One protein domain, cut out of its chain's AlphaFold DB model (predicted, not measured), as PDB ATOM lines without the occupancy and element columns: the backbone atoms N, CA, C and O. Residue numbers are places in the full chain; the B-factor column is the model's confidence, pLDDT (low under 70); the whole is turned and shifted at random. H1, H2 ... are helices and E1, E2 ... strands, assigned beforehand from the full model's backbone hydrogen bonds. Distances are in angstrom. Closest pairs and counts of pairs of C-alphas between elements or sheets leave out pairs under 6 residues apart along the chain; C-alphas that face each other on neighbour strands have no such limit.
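This is residues 2 to 64 of the 183 residues of an uncharacterized protein of Amphimedon queenslandica (UniProt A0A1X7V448). A stretched-out rod: the strand hairpin E1 and E2, with H1 before it, lies at one end, a drawn-out link leads to H2, and a long looping stretch with H3 makes the other end. The 63 printed residues run H1, E1, E2, H2, H3, the two strands antiparallel; the class is mixed, with 28 residues in named elements, under half. It is extended, radius of gyration of the C-alphas 16.6 A, spans 51 by 20 by 16 A.

Find C-alpha 2 at (189.997, 311.619, 225.678); there H1, residues 2 to 9, begins, 10.4 A long. Next come E1, residues 12 to 14, E2, 17 to 19, and H2, 30 to 36, 9.9 A. H3, residues 56 to 62, 10.0 A, ends at C-alpha 62, (173.045, 290.978, 217.722).

In the hairpin, look for N 12 and O 19, 2.8 A apart. H1, H2 and H3 are apart from each other; in each, every O i to N i+4 pair is within hydrogen-bond range.

The C-alphas of Trp 16 and Phe 46 are farthest apart, 51.1 A. The printed part has no cut; the link H2 to H3 is long. Residues 25 to 54 and 56 to 64 have pLDDT under 70.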
ATOM      1  N   ASP A   2     189.819 310.821 224.455       78.25
ATOM      2  CA  ASP A   2     189.997 311.619 225.678       78.25
ATOM      3  C   ASP A   2     189.463 313.051 225.560       78.25
ATOM      4  O   ASP A   2     189.004 313.615 226.547       78.25
ATOM      5  N   ASP A   3     189.436 313.612 224.351       82.69
ATOM      6  CA  ASP A   3     188.896 314.956 224.115       82.69
ATOM      7  C   ASP A   3     187.377 315.025 224.318       82.69
ATOM      8  O   ASP A   3     186.876 316.018 224.838       82.69
ATOM      9  N   ILE A   4     186.648 313.947 223.999       85.12
ATOM     10  CA  ILE A   4     185.205 313.852 224.275       85.12
ATOM     11  C   ILE A   4     184.981 313.797 225.784       85.12
ATOM     12  O   ILE A   4     184.170 314.547 226.310       85.12
ATOM     13  N   LYS A   5     185.770 312.989 226.504       84.94
ATOM     14  CA  LYS A   5     185.686 312.916 227.970       84.94
ATOM     15  C   LYS A   5     185.995 314.257 228.633       84.94
ATOM     16  O   LYS A   5     185.368 314.586 229.637       84.94
ATOM     17  N   LYS A   6     186.937 315.033 228.087       89.25
ATOM     18  CA  LYS A   6     187.204 316.404 228.541       89.25
ATOM     19  C   LYS A   6     186.025 317.328 228.249       89.25
ATOM     20  O   LYS A   6     185.632 318.073 229.132       89.25
ATOM     21  N   LEU A   7     185.421 317.262 227.062       90.81
ATOM     22  CA  LEU A   7     184.239 318.068 226.730       90.81
ATOM     23  C   LEU A   7     183.029 317.741 227.627       90.81
ATOM     24  O   LEU A   7     182.302 318.648 228.031       90.81
ATOM     25  N   GLU A   8     182.837 316.466 227.966       89.12
ATOM     26  CA  GLU A   8     181.751 315.998 228.833       89.12
ATOM     27  C   GLU A   8     181.958 316.411 230.294       89.12
ATOM     28  O   GLU A   8     181.051 316.952 230.929       89.12
ATOM     29  N   ASN A   9     183.153 316.160 230.836       91.25
ATOM     30  CA  ASN A   9     183.421 316.336 232.263       91.25
ATOM     31  C   ASN A   9     183.909 317.748 232.593       91.25
ATOM     32  O   ASN A   9     183.367 318.393 233.496       91.25
ATOM     33  N   ASP A  10     184.894 318.239 231.846       92.94
ATOM     34  CA  ASP A  10     185.586 319.498 232.128       92.94
ATOM     35  C   ASP A  10     184.938 320.672 231.376       92.94
ATOM     36  O   ASP A  10     184.786 321.757 231.937       92.94
ATOM     37  N   GLY A  11     184.460 320.436 230.152       89.62
ATOM     38  CA  GLY A  11     183.904 321.448 229.254       89.62
ATOM     39  C   GLY A  11     184.962 322.326 228.582       89.62
ATOM     40  O   GLY A  11     186.164 322.185 228.798       89.62
ATOM     41  N   ILE A  12     184.506 323.255 227.743       93.44
ATOM     42  CA  ILE A  12     185.341 324.251 227.063       93.44
ATOM     43  C   ILE A  12     184.828 325.645 227.423       93.44
ATOM     44  O   ILE A  12     183.626 325.910 227.380       93.44
ATOM     45  N   ILE A  13     185.743 326.550 227.777       93.44
ATOM     46  CA  ILE A  13     185.413 327.950 228.057       93.44
ATOM     47  C   ILE A  13     185.528 328.751 226.761       93.44
ATOM     48  O   ILE A  13     186.602 328.832 226.169       93.44
ATOM     49  N   PHE A  14     184.434 329.386 226.352       92.69
ATOM     50  CA  PHE A  14     184.402 330.300 225.214       92.69
ATOM     51  C   PHE A  14     183.596 331.546 225.583       92.69
ATOM     52  O   PHE A  14     182.490 331.440 226.107       92.69
ATOM     53  N   ASN A  15     184.152 332.741 225.360       92.56
ATOM     54  CA  ASN A  15     183.534 334.019 225.750       92.56
ATOM     55  C   ASN A  15     183.020 334.046 227.202       92.56
ATOM     56  O   ASN A  15     181.910 334.507 227.455       92.56
ATOM     57  N   TRP A  16     183.813 333.536 228.152       91.81
ATOM     58  CA  TRP A  16     183.464 333.453 229.584       91.81
ATOM     59  C   TRP A  16     182.294 332.524 229.931       91.81
ATOM     60  O   TRP A  16     181.882 332.470 231.086       91.81
ATOM     61  N   HIS A  17     181.790 331.762 228.963       89.50
ATOM     62  CA  HIS A  17     180.751 330.763 229.172       89.50
ATOM     63  C   HIS A  17     181.367 329.365 229.125       89.50
ATOM     64  O   HIS A  17     182.219 329.077 228.280       89.50
ATOM     65  N   LEU A  18     180.952 328.507 230.059       91.50
ATOM     66  CA  LEU A  18     181.367 327.111 230.115       91.50
ATOM     67  C   LEU A  18     180.394 326.261 229.302       91.50
ATOM     68  O   LEU A  18     179.226 326.137 229.664       91.50
ATOM     69  N   PHE A  19     180.896 325.644 228.240       90.25
ATOM     70  CA  PHE A  19     180.135 324.729 227.402       90.25
ATOM     71  C   PHE A  19     180.560 323.295 227.698       90.25
ATOM     72  O   PHE A  19     181.724 322.940 227.523       90.25
ATOM     73  N   LYS A  20     179.612 322.468 228.141       91.19
ATOM     74  CA  LYS A  20     179.773 321.015 228.261       91.19
ATOM     75  C   LYS A  20     178.881 320.338 227.238       91.19
ATOM     76  O   LYS A  20     177.801 320.842 226.934       91.19
ATOM     77  N   GLY A  21     179.324 319.205 226.720       85.50
ATOM     78  CA  GLY A  21     178.569 318.466 225.721       85.50
ATOM     79  C   GLY A  21     179.076 317.046 225.570       85.50
ATOM     80  O   GLY A  21     180.204 316.735 225.938       85.50
ATOM     81  N   THR A  22     178.223 316.199 225.015       85.62
ATOM     82  CA  THR A  22     178.561 314.839 224.592       85.62
ATOM     83  C   THR A  22     178.255 314.692 223.106       85.62
ATOM     84  O   THR A  22     177.582 315.535 222.504       85.62
ATOM     85  N   ILE A  23     178.755 313.621 222.503       78.25
ATOM     86  CA  ILE A  23     178.394 313.250 221.142       78.25
ATOM     87  C   ILE A  23     177.099 312.441 221.198       78.25
ATOM     88  O   ILE A  23     177.096 311.301 221.648       78.25
ATOM     89  N   SER A  24     176.007 313.030 220.710       70.31
ATOM     90  CA  SER A  24     174.711 312.344 220.642       70.31
ATOM     91  C   SER A  24     174.583 311.419 219.429       70.31
ATOM     92  O   SER A  24     173.907 310.400 219.513       70.31
ATOM     93  N   LEU A  25     175.190 311.780 218.295       62.25
ATOM     94  CA  LEU A  25     175.120 311.031 217.042       62.25
ATOM     95  C   LEU A  25     176.394 311.285 216.230       62.25
ATOM     96  O   LEU A  25     176.859 312.421 216.139       62.25
ATOM     97  N   VAL A  26     176.933 310.234 215.616       67.00
ATOM     98  CA  VAL A  26     177.993 310.340 214.608       67.00
ATOM     99  C   VAL A  26     177.476 309.704 213.334       67.00
ATOM    100  O   VAL A  26     177.192 308.511 213.316       67.00
ATOM    101  N   SER A  27     177.343 310.506 212.281       60.75
ATOM    102  CA  SER A  27     177.000 310.016 210.948       60.75
ATOM    103  C   SER A  27     178.267 309.919 210.107       60.75
ATOM    104  O   SER A  27     179.094 310.832 210.097       60.75
ATOM    105  N   GLY A  28     178.422 308.803 209.410       61.91
ATOM    106  CA  GLY A  28     179.509 308.563 208.478       61.91
ATOM    107  C   GLY A  28     179.052 307.589 207.406       61.91
ATOM    108  O   GLY A  28     178.211 306.725 207.664       61.91
ATOM    109  N   ASP A  29     179.615 307.706 206.203       60.31
ATOM    110  CA  ASP A  29     179.463 306.650 205.207       60.31
ATOM    111  C   ASP A  29     180.051 305.327 205.734       60.31
ATOM    112  O   ASP A  29     180.701 305.281 206.781       60.31
ATOM    113  N   ASN A  30     179.817 304.223 205.024       58.88
ATOM    114  CA  ASN A  30     180.254 302.905 205.486       58.88
ATOM    115  C   ASN A  30     181.767 302.882 205.802       58.88
ATOM    116  O   ASN A  30     182.189 302.295 206.792       58.88
ATOM    117  N   LEU A  31     182.604 303.577 205.024       58.44
ATOM    118  CA  LEU A  31     184.049 303.648 205.271       58.44
ATOM    119  C   LEU A  31     184.389 304.466 206.522       58.44
ATOM    120  O   LEU A  31     185.196 304.016 207.338       58.44
ATOM    121  N   ALA A  32     183.769 305.630 206.703       64.06
ATOM    122  CA  ALA A  32     183.966 306.498 207.857       64.06
ATOM    123  C   ALA A  32     183.451 305.853 209.150       64.06
ATOM    124  O   ALA A  32     184.154 305.860 210.160       64.06
ATOM    125  N   SER A  33     182.273 305.230 209.111       66.69
ATOM    126  CA  SER A  33     181.691 304.492 210.238       66.69
ATOM    127  C   SER A  33     182.525 303.262 210.589       66.69
ATOM    128  O   SER A  33     182.780 303.005 211.766       66.69
ATOM    129  N   ASN A  34     183.060 302.559 209.584       64.69
ATOM    130  CA  ASN A  34     184.004 301.467 209.807       64.69
ATOM    131  C   ASN A  34     185.302 301.953 210.460       64.69
ATOM    132  O   ASN A  34     185.782 301.335 211.408       64.69
ATOM    133  N   TYR A  35     185.856 303.072 209.994       64.31
ATOM    134  CA  TYR A  35     187.058 303.665 210.574       64.31
ATOM    135  C   TYR A  35     186.837 304.105 212.029       64.31
ATOM    136  O   TYR A  35     187.645 303.787 212.901       64.31
ATOM    137  N   LEU A  36     185.721 304.783 212.307       66.94
ATOM    138  CA  LEU A  36     185.370 305.282 213.638       66.94
ATOM    139  C   LEU A  36     185.019 304.156 214.621       66.94
ATOM    140  O   LEU A  36     185.398 304.225 215.789       66.94
ATOM    141  N   GLY A  37     184.328 303.114 214.154       63.41
ATOM    142  CA  GLY A  37     183.937 301.948 214.952       63.41
ATOM    143  C   GLY A  37     185.023 300.876 215.097       63.41
ATOM    144  O   GLY A  37     184.790 299.855 215.745       63.41
ATOM    145  N   GLY A  38     186.204 301.076 214.499       60.81
ATOM    146  CA  GLY A  38     187.301 300.109 214.547       60.81
ATOM    147  C   GLY A  38     187.015 298.819 213.770       60.81
ATOM    148  O   GLY A  38     187.417 297.739 214.191       60.81
ATOM    149  N   PHE A  39     186.301 298.889 212.650       58.66
ATOM    150  CA  PHE A  39     186.069 297.756 211.754       58.66
ATOM    151  C   PHE A  39     187.257 297.546 210.793       58.66
ATOM    152  O   PHE A  39     187.958 298.487 210.419       58.66
ATOM    153  N   LYS A  40     187.528 296.299 210.384       53.12
ATOM    154  CA  LYS A  40     188.512 295.996 209.327       53.12
ATOM    155  C   LYS A  40     187.870 296.230 207.959       53.12
ATOM    156  O   LYS A  40     187.005 295.461 207.562       53.12
ATOM    157  N   SER A  41     188.342 297.210 207.189       46.38
ATOM    158  CA  SER A  41     188.144 297.184 205.731       46.38
ATOM    159  C   SER A  41     189.000 296.043 205.157       46.38
ATOM    160  O   SER A  41     190.205 296.046 205.423       46.38
ATOM    161  N   PRO A  42     188.444 295.048 204.432       54.72
ATOM    162  CA  PRO A  42     187.317 295.144 203.497       54.72
ATOM    163  C   PRO A  42     186.131 294.191 203.782       54.72
ATOM    164  O   PRO A  42     186.222 293.281 204.607       54.72
ATOM    165  N   LEU A  43     185.046 294.386 203.014       50.94
ATOM    166  CA  LEU A  43     183.935 293.443 202.796       50.94
ATOM    167  C   LEU A  43     184.499 292.034 202.526       50.94
ATOM    168  O   LEU A  43     185.010 291.773 201.437       50.94
ATOM    169  N   GLY A  44     184.474 291.146 203.520       53.78
ATOM    170  CA  GLY A  44     185.010 289.783 203.397       53.78
ATOM    171  C   GLY A  44     185.931 289.332 204.531       53.78
ATOM    172  O   GLY A  44     186.448 288.215 204.484       53.78
ATOM    173  N   SER A  45     186.151 290.153 205.561       59.94
ATOM    174  CA  SER A  45     186.761 289.651 206.793       59.94
ATOM    175  C   SER A  45     185.793 288.723 207.527       59.94
ATOM    176  O   SER A  45     184.636 289.058 207.724       59.94
ATOM    177  N   PHE A  46     186.261 287.573 208.019       67.12
ATOM    178  CA  PHE A  46     185.430 286.739 208.899       67.12
ATOM    179  C   PHE A  46     185.073 287.463 210.212       67.12
ATOM    180  O   PHE A  46     184.076 287.138 210.849       67.12
ATOM    181  N   ARG A  47     185.894 288.438 210.631       65.56
ATOM    182  CA  ARG A  47     185.665 289.266 211.821       65.56
ATOM    183  C   ARG A  47     185.715 290.733 211.434       65.56
ATOM    184  O   ARG A  47     186.795 291.302 211.271       65.56
ATOM    185  N   ASN A  48     184.537 291.318 211.296       66.88
ATOM    186  CA  ASN A  48     184.369 292.655 210.753       66.88
ATOM    187  C   ASN A  48     184.736 293.733 211.773       66.88
ATOM    188  O   ASN A  48     185.395 294.702 211.411       66.88
ATOM    189  N   CYS A  49     184.374 293.567 213.049       60.94
ATOM    190  CA  CYS A  49     184.739 294.512 214.109       60.94
ATOM    191  C   CYS A  49     186.054 294.100 214.785       60.94
ATOM    192  O   CYS A  49     186.176 292.956 215.217       60.94
ATOM    193  N   GLN A  50     187.022 295.009 214.948       55.84
ATOM    194  CA  GLN A  50     188.255 294.708 215.695       55.84
ATOM    195  C   GLN A  50     188.039 294.672 217.209       55.84
ATOM    196  O   GLN A  50     188.808 294.019 217.909       55.84
ATOM    197  N   GLN A  51     187.000 295.348 217.706       56.75
ATOM    198  CA  GLN A  51     186.763 295.500 219.138       56.75
ATOM    199  C   GLN A  51     185.958 294.334 219.717       56.75
ATOM    200  O   GLN A  51     186.395 293.693 220.669       56.75
ATOM    201  N   CYS A  52     184.793 294.028 219.140       63.06
ATOM    202  CA  CYS A  52     183.967 292.907 219.597       63.06
ATOM    203  C   CYS A  52     184.246 291.601 218.841       63.06
ATOM    204  O   CYS A  52     183.759 290.548 219.249       63.06
ATOM    205  N   MET A  53     185.050 291.637 217.767       65.50
ATOM    206  CA  MET A  53     185.412 290.458 216.966       65.50
ATOM    207  C   MET A  53     184.206 289.735 216.347       65.50
ATOM    208  O   MET A  53     184.315 288.552 215.996       65.50
ATOM    209  N   SER A  54     183.089 290.455 216.188       64.56
ATOM    210  CA  SER A  54     181.855 289.951 215.590       64.56
ATOM    211  C   SER A  54     182.052 289.547 214.129       64.56
ATOM    212  O   SER A  54     182.760 290.196 213.354       64.56
ATOM    213  N   THR A  55     181.409 288.439 213.790       71.81
ATOM    214  CA  THR A  55     181.214 287.879 212.450       71.81
ATOM    215  C   THR A  55     179.977 288.483 211.782       71.81
ATOM    216  O   THR A  55     179.131 289.055 212.466       71.81
ATOM    217  N   ASP A  56     179.807 288.283 210.473       68.25
ATOM    218  CA  ASP A  56     178.571 288.662 209.764       68.25
ATOM    219  C   ASP A  56     177.307 288.141 210.465       68.25
ATOM    220  O   ASP A  56     176.351 288.888 210.654       68.25
ATOM    221  N   ASP A  57     177.304 286.878 210.897       68.62
ATOM    222  CA  ASP A  57     176.140 286.278 211.558       68.62
ATOM    223  C   ASP A  57     175.850 286.913 212.917       68.62
ATOM    224  O   ASP A  57     174.693 287.157 213.254       68.62
ATOM    225  N   THR A  58     176.885 287.226 213.698       65.06
ATOM    226  CA  THR A  58     176.697 287.897 214.996       65.06
ATOM    227  C   THR A  58     176.299 289.356 214.820       65.06
ATOM    228  O   THR A  58     175.466 289.838 215.570       65.06
ATOM    229  N   MET A  59     176.782 290.043 213.786       63.72
ATOM    230  CA  MET A  59     176.339 291.402 213.462       63.72
ATOM    231  C   MET A  59     174.877 291.447 212.997       63.72
ATOM    232  O   MET A  59     174.137 292.336 213.403       63.72
ATOM    233  N   LYS A  60     174.432 290.458 212.212       61.12
ATOM    234  CA  LYS A  60     173.029 290.330 211.779       61.12
ATOM    235  C   LYS A  60     172.081 289.959 212.920       61.12
ATOM    236  O   LYS A  60     170.928 290.368 212.909       61.12
ATOM    237  N   THR A  61     172.545 289.165 213.885       61.44
ATOM    238  CA  THR A  61     171.695 288.631 214.968       61.44
ATOM    239  C   THR A  61     171.753 289.434 216.265       61.44
ATOM    240  O   THR A  61     170.815 289.364 217.053       61.44
ATOM    241  N   GLN A  62     172.827 290.195 216.496       59.12
ATOM    242  CA  GLN A  62     173.045 290.978 217.722       59.12
ATOM    243  C   GLN A  62     173.022 292.498 217.484       59.12
ATOM    244  O   GLN A  62     173.236 293.255 218.427       59.12
ATOM    245  N   GLY A  63     172.710 292.925 216.254       52.25
ATOM    246  CA  GLY A  63     172.528 294.321 215.859       52.25
ATOM    247  C   GLY A  63     173.837 295.004 215.468       52.25
ATOM    248  O   GLY A  63     174.724 295.201 216.299       52.25
ATOM    249  N   MET A  64     173.957 295.399 214.197       55.38
ATOM    250  CA  MET A  64     174.902 296.449 213.811       55.38
ATOM    251  C   MET A  64     174.481 297.781 214.448       55.38
ATOM    252  O   MET A  64     173.347 297.929 214.905       55.38
TER     253      MET A  64